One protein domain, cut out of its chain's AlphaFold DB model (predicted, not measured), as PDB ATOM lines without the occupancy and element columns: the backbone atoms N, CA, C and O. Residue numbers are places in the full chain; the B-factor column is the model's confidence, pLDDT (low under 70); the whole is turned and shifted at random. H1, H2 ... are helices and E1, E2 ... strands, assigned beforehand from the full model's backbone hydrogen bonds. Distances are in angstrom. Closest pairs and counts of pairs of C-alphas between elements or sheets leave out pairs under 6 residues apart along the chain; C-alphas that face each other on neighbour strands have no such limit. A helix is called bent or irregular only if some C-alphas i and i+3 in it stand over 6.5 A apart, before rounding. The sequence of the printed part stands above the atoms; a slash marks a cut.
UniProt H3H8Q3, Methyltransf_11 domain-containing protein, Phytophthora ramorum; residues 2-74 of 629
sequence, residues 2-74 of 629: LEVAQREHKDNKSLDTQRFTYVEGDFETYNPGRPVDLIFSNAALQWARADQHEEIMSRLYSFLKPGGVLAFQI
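This is residues 2 to 74 of the 629 residues of the protein "Methyltransf_11 domain-containing protein" of Phytophthora ramorum (UniProt H3H8Q3). Two parallel strands, E1 and E2, lie side by side as a small ribbon, and the last residues of helix H2 pack over one face of it; helix H1 is set off beyond E1, away from H2 and E2. A long link, residues 12 to 35, leads from H1 to this strand-and-helix body, and residues 11 to 16 stand free at the far end. The printed part has 73 residues with two named helices and two named strands, in the order H1, E1, H2, E2, a mixed class of helices and strands. It is only just loose, close to compact, with a radius of gyration of the C-alphas of 13.8 A, and its C-alphas span 39 by 28 by 21 A.

Begin at C-alpha 2, at (126.369, 106.371, 91.856), where H1 starts; it covers residues 2 to 11 and measures 14.4 A from first to last C-alpha. Pass along the long link to C-alpha 36 at (131.684, 98.661, 110.072), where E1 begins; it covers residues 36 to 42 over 17.4 A. H2 follows at residues 50 to 62, 19.4 A long, and it is irregular: C-alphas 51 and 54 are 7.5 A apart. E2, residues 64 to 73, spans 17.3 A, bends by 119 degrees at residue 67, and ends with C-alpha 73 at (132.294, 88.506, 95.035).

Look first at E1 and E2, which are parallel neighbours at 7 degrees. C-alphas 36 and 64 face each other at 5.1 A, and beyond the bend C-alphas 37 and 68 face each other at 4.6 A. Across the pair, N 71 and O 39 are 2.8 A apart and N 39 and O 69 are 3.0 A apart, both within hydrogen-bond range. E1, H2 and E2 form a strand-helix-strand unit, two parallel strands with a helix between them along the chain, and its crossover is right-handed. The closest C-alphas of H2 and E2 are those of Tyr 61 and Leu 70, 7.4 A apart; those of E1 and H2 are Ile 39 and Leu 60, 7.8 A apart. H1 is apart from H2 and from E2. In H1 every O i to N i+4 pair is within hydrogen-bond range; in H2, 7 of 9 are.

The two C-alphas farthest apart are those of Lys 13 and Asp 51, at 41.1 A. The printed part has no cut. The link from H1 to E1 is long, with 24 residues; that from E1 to H2 is short, with 7, and that from H2 to E2 is tight, with 1. The mean pLDDT of the printed part is 83.7; look for values under 70 at residues 49 to 50 and 73 to 74.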
ATOM      1  N   LEU A   2     127.097 105.953  90.649       80.50
ATOM      2  CA  LEU A   2     126.369 106.371  91.856       80.50
ATOM      3  C   LEU A   2     125.008 107.034  91.566       80.50
ATOM      4  O   LEU A   2     124.008 106.658  92.169       80.50
ATOM      5  N   GLU A   3     124.948 107.960  90.605       83.06
ATOM      6  CA  GLU A   3     123.698 108.636  90.208       83.06
ATOM      7  C   GLU A   3     122.649 107.674  89.623       83.06
ATOM      8  O   GLU A   3     121.449 107.839  89.839       83.06
ATOM      9  N   VAL A   4     123.106 106.643  88.902       82.44
ATOM     10  CA  VAL A   4     122.243 105.591  88.344       82.44
ATOM     11  C   VAL A   4     121.667 104.749  89.480       82.44
ATOM     12  O   VAL A   4     120.454 104.594  89.559       82.44
ATOM     13  N   ALA A   5     122.508 104.320  90.425       82.81
ATOM     14  CA  ALA A   5     122.067 103.575  91.600       82.81
ATOM     15  C   ALA A   5     121.078 104.381  92.460       82.81
ATOM     16  O   ALA A   5     120.081 103.841  92.927       82.81
ATOM     17  N   GLN A   6     121.312 105.680  92.670       86.38
ATOM     18  CA  GLN A   6     120.373 106.544  93.396       86.38
ATOM     19  C   GLN A   6     119.003 106.608  92.713       86.38
ATOM     20  O   GLN A   6     117.977 106.553  93.390       86.38
ATOM     21  N   ARG A   7     118.984 106.710  91.379       87.50
ATOM     22  CA  ARG A   7     117.751 106.734  90.589       87.50
ATOM     23  C   ARG A   7     117.003 105.402  90.679       87.50
ATOM     24  O   ARG A   7     115.842 105.391  91.069       87.50
ATOM     25  N   GLU A   8     117.684 104.290  90.421       86.94
ATOM     26  CA  GLU A   8     117.088 102.946  90.438       86.94
ATOM     27  C   GLU A   8     116.552 102.552  91.819       86.94
ATOM     28  O   GLU A   8     115.450 102.015  91.933       86.94
ATOM     29  N   HIS A   9     117.287 102.860  92.890       89.44
ATOM     30  CA  HIS A   9     116.823 102.577  94.247       89.44
ATOM     31  C   HIS A   9     115.628 103.449  94.644       89.44
ATOM     32  O   HIS A   9     114.742 102.968  95.347       89.44
ATOM     33  N   LYS A  10     115.574 104.708  94.187       84.38
ATOM     34  CA  LYS A  10     114.434 105.607  94.424       84.38
ATOM     35  C   LYS A  10     113.161 105.109  93.737       84.38
ATOM     36  O   LYS A  10     112.077 105.245  94.301       84.38
ATOM     37  N   ASP A  11     113.297 104.523  92.551       85.12
ATOM     38  CA  ASP A  11     112.173 104.000  91.773       85.12
ATOM     39  C   ASP A  11     111.690 102.626  92.287       85.12
ATOM     40  O   ASP A  11     110.556 102.211  92.020       85.12
ATOM     41  N   ASN A  12     112.504 101.936  93.096       83.31
ATOM     42  CA  ASN A  12     112.160 100.655  93.697       83.31
ATOM     43  C   ASN A  12     111.422 100.807  95.043       83.31
ATOM     44  O   ASN A  12     112.020 100.991  96.104       83.31
ATOM     45  N   LYS A  13     110.095 100.630  95.012       82.44
ATOM     46  CA  LYS A  13     109.201 100.775  96.179       82.44
ATOM     47  C   LYS A  13     109.436  99.769  97.315       82.44
ATOM     48  O   LYS A  13     108.861  99.954  98.385       82.44
ATOM     49  N   SER A  14     110.223  98.710  97.109       85.50
ATOM     50  CA  SER A  14     110.545  97.741  98.166       85.50
ATOM     51  C   SER A  14     111.749  98.145  99.026       85.50
ATOM     52  O   SER A  14     112.060  97.441  99.985       85.50
ATOM     53  N   LEU A  15     112.452  99.231  98.684       83.69
ATOM     54  CA  LEU A  15     113.645  99.697  99.390       83.69
ATOM     55  C   LEU A  15     113.340 100.947 100.222       83.69
ATOM     56  O   LEU A  15     112.797 101.931  99.725       83.69
ATOM     57  N   ASP A  16     113.755 100.936 101.488       88.62
ATOM     58  CA  ASP A  16     113.717 102.119 102.352       88.62
ATOM     59  C   ASP A  16     114.959 102.989 102.102       88.62
ATOM     60  O   ASP A  16     115.955 102.931 102.829       88.62
ATOM     61  N   THR A  17     114.914 103.780 101.028       83.88
ATOM     62  CA  THR A  17     116.039 104.620 100.578       83.88
ATOM     63  C   THR A  17     116.471 105.687 101.585       83.88
ATOM     64  O   THR A  17     117.589 106.186 101.484       83.88
ATOM     65  N   GLN A  18     115.655 105.997 102.601       85.44
ATOM     66  CA  GLN A  18     116.029 106.923 103.679       85.44
ATOM     67  C   GLN A  18     117.147 106.370 104.575       85.44
ATOM     68  O   GLN A  18     117.803 107.130 105.286       85.44
ATOM     69  N   ARG A  19     117.385 105.052 104.540       87.44
ATOM     70  CA  ARG A  19     118.463 104.387 105.288       87.44
ATOM     71  C   ARG A  19     119.780 104.306 104.519       87.44
ATOM     72  O   ARG A  19     120.746 103.758 105.049       87.44
ATOM     73  N   PHE A  20     119.828 104.799 103.282       88.50
ATOM     74  CA  PHE A  20     121.008 104.709 102.429       88.50
ATOM     75  C   PHE A  20     121.759 106.037 102.381       88.50
ATOM     76  O   PHE A  20     121.189 107.085 102.082       88.50
ATOM     77  N   THR A  21     123.069 105.971 102.609       87.94
ATOM     78  CA  THR A  21     123.990 107.073 102.333       87.94
ATOM     79  C   THR A  21     124.847 106.681 101.144       87.94
ATOM     80  O   THR A  21     125.584 105.699 101.200       87.94
ATOM     81  N   TYR A  22     124.749 107.449 100.065       88.00
ATOM     82  CA  TYR A  22     125.555 107.262  98.864       88.00
ATOM     83  C   TYR A  22     126.792 108.146  98.951       88.00
ATOM     84  O   TYR A  22     126.670 109.350  99.167       88.00
ATOM     85  N   VAL A  23     127.970 107.552  98.781       86.94
ATOM     86  CA  VAL A  23     129.251 108.260  98.817       86.94
ATOM     87  C   VAL A  23     130.011 107.933  97.540       86.94
ATOM     88  O   VAL A  23     130.135 106.766  97.177       86.94
ATOM     89  N   GLU A  24     130.484 108.964  96.849       87.19
ATOM     90  CA  GLU A  24     131.414 108.812  95.732       87.19
ATOM     91  C   GLU A  24     132.835 108.700  96.286       87.19
ATOM     92  O   GLU A  24     133.235 109.488  97.144       87.19
ATOM     93  N   GLY A  25     133.591 107.705  95.833       85.38
ATOM     94  CA  GLY A  25     134.950 107.485  96.305       85.38
ATOM     95  C   GLY A  25     135.682 106.420  95.503       85.38
ATOM     96  O   GLY A  25     135.064 105.619  94.802       85.38
ATOM     97  N   ASP A  26     137.004 106.427  95.636       82.62
ATOM     98  CA  ASP A  26     137.909 105.446  95.043       82.62
ATOM     99  C   ASP A  26     138.232 104.347  96.067       82.62
ATOM    100  O   ASP A  26     138.533 104.646  97.225       82.62
ATOM    101  N   PHE A  27     138.204 103.076  95.655       75.19
ATOM    102  CA  PHE A  27     138.578 101.943  96.506       75.19
ATOM    103  C   PHE A  27     139.977 102.096  97.101       75.19
ATOM    104  O   PHE A  27     140.188 101.687  98.244       75.19
ATOM    105  N   GLU A  28     140.901 102.719  96.366       78.12
ATOM    106  CA  GLU A  28     142.292 102.928  96.766       78.12
ATOM    107  C   GLU A  28     142.448 104.018  97.829       78.12
ATOM    108  O   GLU A  28     143.438 104.003  98.554       78.12
ATOM    109  N   THR A  29     141.447 104.870  98.075       82.69
ATOM    110  CA  THR A  29     141.544 105.954  99.081       82.69
ATOM    111  C   THR A  29     140.375 106.040 100.066       82.69
ATOM    112  O   THR A  29     140.463 106.753 101.067       82.69
ATOM    113  N   TYR A  30     139.292 105.296  99.840       85.50
ATOM    114  CA  TYR A  30     138.079 105.369 100.648       85.50
ATOM    115  C   TYR A  30     138.276 104.882 102.093       85.50
ATOM    116  O   TYR A  30     138.894 103.843 102.353       85.50
ATOM    117  N   ASN A  31     137.678 105.617 103.036       86.94
ATOM    118  CA  ASN A  31     137.646 105.299 104.461       86.94
ATOM    119  C   ASN A  31     136.242 105.599 105.031       86.94
ATOM    120  O   ASN A  31     135.780 106.736 104.924       86.94
ATOM    121  N   PRO A  32     135.563 104.628 105.672       86.50
ATOM    122  CA  PRO A  32     134.214 104.817 106.211       86.50
ATOM    123  C   PRO A  32     134.148 105.714 107.463       86.50
ATOM    124  O   PRO A  32     133.056 105.972 107.971       86.50
ATOM    125  N   GLY A  33     135.289 106.153 108.009       84.81
ATOM    126  CA  GLY A  33     135.388 107.046 109.174       84.81
ATOM    127  C   GLY A  33     135.007 106.405 110.515       84.81
ATOM    128  O   GLY A  33     135.244 106.987 111.571       84.81
ATOM    129  N   ARG A  34     134.434 105.199 110.495       87.44
ATOM    130  CA  ARG A  34     134.105 104.380 111.665       87.44
ATOM    131  C   ARG A  34     134.173 102.890 111.313       87.44
ATOM    132  O   ARG A  34     133.910 102.550 110.159       87.44
ATOM    133  N   PRO A  35     134.442 102.004 112.287       91.06
ATOM    134  CA  PRO A  35     134.382 100.568 112.054       91.06
ATOM    135  C   PRO A  35     132.983 100.103 111.628       91.06
ATOM    136  O   PRO A  35     131.977 100.548 112.194       91.06
ATOM    137  N   VAL A  36     132.920  99.189 110.664       93.44
ATOM    138  CA  VAL A  36     131.684  98.661 110.072       93.44
ATOM    139  C   VAL A  36     131.480  97.181 110.404       93.44
ATOM    140  O   VAL A  36     132.423  96.458 110.720       93.44
ATOM    141  N   ASP A  37     130.221  96.744 110.367       94.38
ATOM    142  CA  ASP A  37     129.827  95.364 110.679       94.38
ATOM    143  C   ASP A  37     129.901  94.441 109.446       94.38
ATOM    144  O   ASP A  37     130.190  93.253 109.574       94.38
ATOM    145  N   LEU A  38     129.675  94.997 108.248       91.50
ATOM    146  CA  LEU A  38     129.716  94.289 106.970       91.50
ATOM    147  C   LEU A  38     130.365  95.169 105.902       91.50
ATOM    148  O   LEU A  38     129.977  96.324 105.723       91.50
ATOM    149  N   ILE A  39     131.289  94.588 105.144       90.75
ATOM    150  CA  ILE A  39     131.746  95.132 103.865       90.75
ATOM    151  C   ILE A  39     131.276  94.177 102.775       90.75
ATOM    152  O   ILE A  39     131.641  93.002 102.789       90.75
ATOM    153  N   PHE A  40     130.470  94.682 101.840       89.25
ATOM    154  CA  PHE A  40     129.968  93.919 100.702       89.25
ATOM    155  C   PHE A  40     130.461  94.515  99.384       89.25
ATOM    156  O   PHE A  40     130.402  95.727  99.191       89.25
ATOM    157  N   SER A  41     130.930  93.666  98.471       85.44
ATOM    158  CA  SER A  41     131.348  94.077  97.128       85.44
ATOM    159  C   SER A  41     130.890  93.051  96.104       85.44
ATOM    160  O   SER A  41     131.133  91.860  96.278       85.44
ATOM    161  N   ASN A  42     130.261  93.502  95.022       80.62
ATOM    162  CA  ASN A  42     129.943  92.653  93.881       80.62
ATOM    163  C   ASN A  42     130.802  93.070  92.688       80.62
ATOM    164  O   ASN A  42     130.559  94.119  92.097       80.62
ATOM    165  N   ALA A  43     131.819  92.265  92.371       74.25
ATOM    166  CA  ALA A  43     132.682  92.418  91.203       74.25
ATOM    167  C   ALA A  43     133.328  93.811  91.054       74.25
ATOM    168  O   ALA A  43     133.693  94.217  89.953       74.25
ATOM    169  N   ALA A  44     133.478  94.564  92.148       77.44
ATOM    170  CA  ALA A  44     133.986  95.931  92.082       77.44
ATOM    171  C   ALA A  44     135.510  96.002  92.269       77.44
ATOM    172  O   ALA A  44     136.174  96.794  91.610       77.44
ATOM    173  N   LEU A  45     136.081  95.120  93.102       76.50
ATOM    174  CA  LEU A  45     137.522  95.112  93.405       76.50
ATOM    175  C   LEU A  45     138.405  94.683  92.218       76.50
ATOM    176  O   LEU A  45     139.597  94.963  92.225       76.50
ATOM    177  N   GLN A  46     137.837  94.065  91.175       71.12
ATOM    178  CA  GLN A  46     138.575  93.686  89.957       71.12
ATOM    179  C   GLN A  46     139.077  94.889  89.138       71.12
ATOM    180  O   GLN A  46     139.934  94.724  88.278       71.12
ATOM    181  N   TRP A  47     138.533  96.082  89.391       70.94
ATOM    182  CA  TRP A  47     138.936  97.326  88.733       70.94
ATOM    183  C   TRP A  47     140.027  98.084  89.497       70.94
ATOM    184  O   TRP A  47     140.557  99.060  88.975       70.94
ATOM    185  N   ALA A  48     140.354  97.656  90.722       74.00
ATOM    186  CA  ALA A  48     141.473  98.206  91.476       74.00
ATOM    187  C   ALA A  48     142.796  97.663  90.929       74.00
ATOM    188  O   ALA A  48     142.849  96.530  90.434       74.00
ATOM    189  N   ARG A  49     143.874  98.442  91.042       68.25
ATOM    190  CA  ARG A  49     145.175  98.043  90.504       68.25
ATOM    191  C   ARG A  49     145.710  96.779  91.184       68.25
ATOM    192  O   ARG A  49     145.731  96.685  92.409       68.25
ATOM    193  N   ALA A  50     146.170  95.818  90.381       64.75
ATOM    194  CA  ALA A  50     146.589  94.497  90.859       64.75
ATOM    195  C   ALA A  50     147.761  94.549  91.857       64.75
ATOM    196  O   ALA A  50     147.782  93.783  92.816       64.75
ATOM    197  N   ASP A  51     148.698  95.483  91.669       72.19
ATOM    198  CA  ASP A  51     149.847  95.714  92.553       72.19
ATOM    199  C   ASP A  51     149.460  96.283  93.928       72.19
ATOM    200  O   ASP A  51     150.272  96.254  94.846       72.19
ATOM    201  N   GLN A  52     148.218  96.747  94.097       71.31
ATOM    202  CA  GLN A  52     147.710  97.301  95.354       71.31
ATOM    203  C   GLN A  52     146.688  96.400  96.059       71.31
ATOM    204  O   GLN A  52     146.204  96.746  97.137       71.31
ATOM    205  N   HIS A  53     146.333  95.239  95.495       76.31
ATOM    206  CA  HIS A  53     145.289  94.377  96.072       76.31
ATOM    207  C   HIS A  53     145.611  93.938  97.504       76.31
ATOM    208  O   HIS A  53     144.718  93.926  98.349       76.31
ATOM    209  N   GLU A  54     146.873  93.636  97.810       76.12
ATOM    210  CA  GLU A  54     147.291  93.225  99.157       76.12
ATOM    211  C   GLU A  54     147.108  94.351 100.191       76.12
ATOM    212  O   GLU A  54     146.587  94.128 101.293       76.12
ATOM    213  N   GLU A  55     147.443  95.585  99.809       82.12
ATOM    214  CA  GLU A  55     147.274  96.774 100.646       82.12
ATOM    215  C   GLU A  55     145.793  97.127 100.832       82.12
ATOM    216  O   GLU A  55     145.346  97.390 101.953       82.12
ATOM    217  N   ILE A  56     145.001  97.067  99.757       85.62
ATOM    218  CA  ILE A  56     143.559  97.345  99.783       85.62
ATOM    219  C   ILE A  56     142.840  96.331 100.672       85.62
ATOM    220  O   ILE A  56     142.034  96.725 101.514       85.62
ATOM    221  N   MET A  57     143.140  95.036 100.539       84.12
ATOM    222  CA  MET A  57     142.496  93.990 101.339       84.12
ATOM    223  C   MET A  57     142.837  94.122 102.821       84.12
ATOM    224  O   MET A  57     141.938  94.069 103.665       84.12
ATOM    225  N   SER A  58     144.107  94.377 103.140       85.81
ATOM    226  CA  SER A  58     144.552  94.634 104.514       85.81
ATOM    227  C   SER A  58     143.844  95.850 105.114       85.81
ATOM    228  O   SER A  58     143.385  95.823 106.261       85.81
ATOM    229  N   ARG A  59     143.673  96.911 104.319       89.25
ATOM    230  CA  ARG A  59     142.987  98.124 104.760       89.25
ATOM    231  C   ARG A  59     141.485  97.917 104.940       89.25
ATOM    232  O   ARG A  59     140.950  98.329 105.966       89.25
ATOM    233  N   LEU A  60     140.810  97.245 104.009       87.69
ATOM    234  CA  LEU A  60     139.385  96.917 104.135       87.69
ATOM    235  C   LEU A  60     139.124  96.050 105.370       87.69
ATOM    236  O   LEU A  60     138.158  96.293 106.090       87.69
ATOM    237  N   TYR A  61     140.017  95.101 105.666       87.50
ATOM    238  CA  TYR A  61     139.934  94.295 106.881       87.50
ATOM    239  C   TYR A  61     140.062  95.151 108.150       87.50
ATOM    240  O   TYR A  61     139.316  94.950 109.107       87.50
ATOM    241  N   SER A  62     140.941  96.163 108.144       90.44
ATOM    242  CA  SER A  62     141.113  97.081 109.283       90.44
ATOM    243  C   SER A  62     139.863  97.906 109.622       90.44
ATOM    244  O   SER A  62     139.736  98.405 110.740       90.44
ATOM    245  N   PHE A  63     138.919  98.040 108.684       92.56
ATOM    246  CA  PHE A  63     137.669  98.765 108.906       92.56
ATOM    247  C   PHE A  63     136.587  97.918 109.589       92.56
ATOM    248  O   PHE A  63     135.544  98.460 109.951       92.56
ATOM    249  N   LEU A  64     136.796  96.613 109.778       92.44
ATOM    250  CA  LEU A  64     135.812  95.728 110.400       92.44
ATOM    251  C   LEU A  64     135.929  95.732 111.924       92.44
ATOM    252  O   LEU A  64     137.018  95.746 112.499       92.44
ATOM    253  N   LYS A  65     134.784  95.670 112.605       93.00
ATOM    254  CA  LYS A  65     134.750  95.384 114.048       93.00
ATOM    255  C   LYS A  65     135.169  93.932 114.327       93.00
ATOM    256  O   LYS A  65     135.040  93.084 113.443       93.00
ATOM    257  N   PRO A  66     135.582  93.594 115.564       89.69
ATOM    258  CA  PRO A  66     135.731  92.199 115.973       89.69
ATOM    259  C   PRO A  66     134.441  91.405 115.707       89.69
ATOM    260  O   PRO A  66     133.381  91.761 116.216       89.69
ATOM    261  N   GLY A  67     134.530  90.354 114.887       88.44
ATOM    262  CA  GLY A  67     133.378  89.552 114.446       88.44
ATOM    263  C   GLY A  67     132.616  90.101 113.231       88.44
ATOM    264  O   GLY A  67     131.613  89.509 112.839       88.44
ATOM    265  N   GLY A  68     133.071  91.206 112.633       91.75
ATOM    266  CA  GLY A  68     132.533  91.744 111.385       91.75
ATOM    267  C   GLY A  68     132.810  90.835 110.185       91.75
ATOM    268  O   GLY A  68     133.728  90.014 110.202       91.75
ATOM    269  N   VAL A  69     132.004  90.988 109.134       90.38
ATOM    270  CA  VAL A  69     132.034  90.110 107.959       90.38
ATOM    271  C   VAL A  69     132.511  90.868 106.728       90.38
ATOM    272  O   VAL A  69     132.053  91.969 106.424       90.38
ATOM    273  N   LEU A  70     133.410  90.237 105.982       86.81
ATOM    274  CA  LEU A  70     133.827  90.673 104.661       86.81
ATOM    275  C   LEU A  70     133.192  89.738 103.622       86.81
ATOM    276  O   LEU A  70     133.523  88.558 103.572       86.81
ATOM    277  N   ALA A  71     132.262  90.255 102.819       86.44
ATOM    278  CA  ALA A  71     131.510  89.497 101.823       86.44
ATOM    279  C   ALA A  71     131.720  90.100 100.430       86.44
ATOM    280  O   ALA A  71     130.947  90.936  99.970       86.44
ATOM    281  N   PHE A  72     132.780  89.692  99.743       81.50
ATOM    282  CA  PHE A  72     133.019  90.108  98.364       81.50
ATOM    283  C   PHE A  72     132.786  88.957  97.392       81.50
ATOM    284  O   PHE A  72     133.133  87.806  97.644       81.50
ATOM    285  N   GLN A  73     132.246  89.306  96.237       69.50
ATOM    286  CA  GLN A  73     132.294  88.506  95.035       69.50
ATOM    287  C   GLN A  73     133.405  89.081  94.161       69.50
ATOM    288  O   GLN A  73     133.277  90.177  93.618       69.50
ATOM    289  N   ILE A  74     134.501  88.340  94.031       66.31
ATOM    290  CA  ILE A  74     135.476  88.553  92.964       66.31
ATOM    291  C   ILE A  74     135.150  87.475  91.932       66.31
ATOM    292  O   ILE A  74     135.354  86.298  92.233       66.31
TER     293      ILE A  74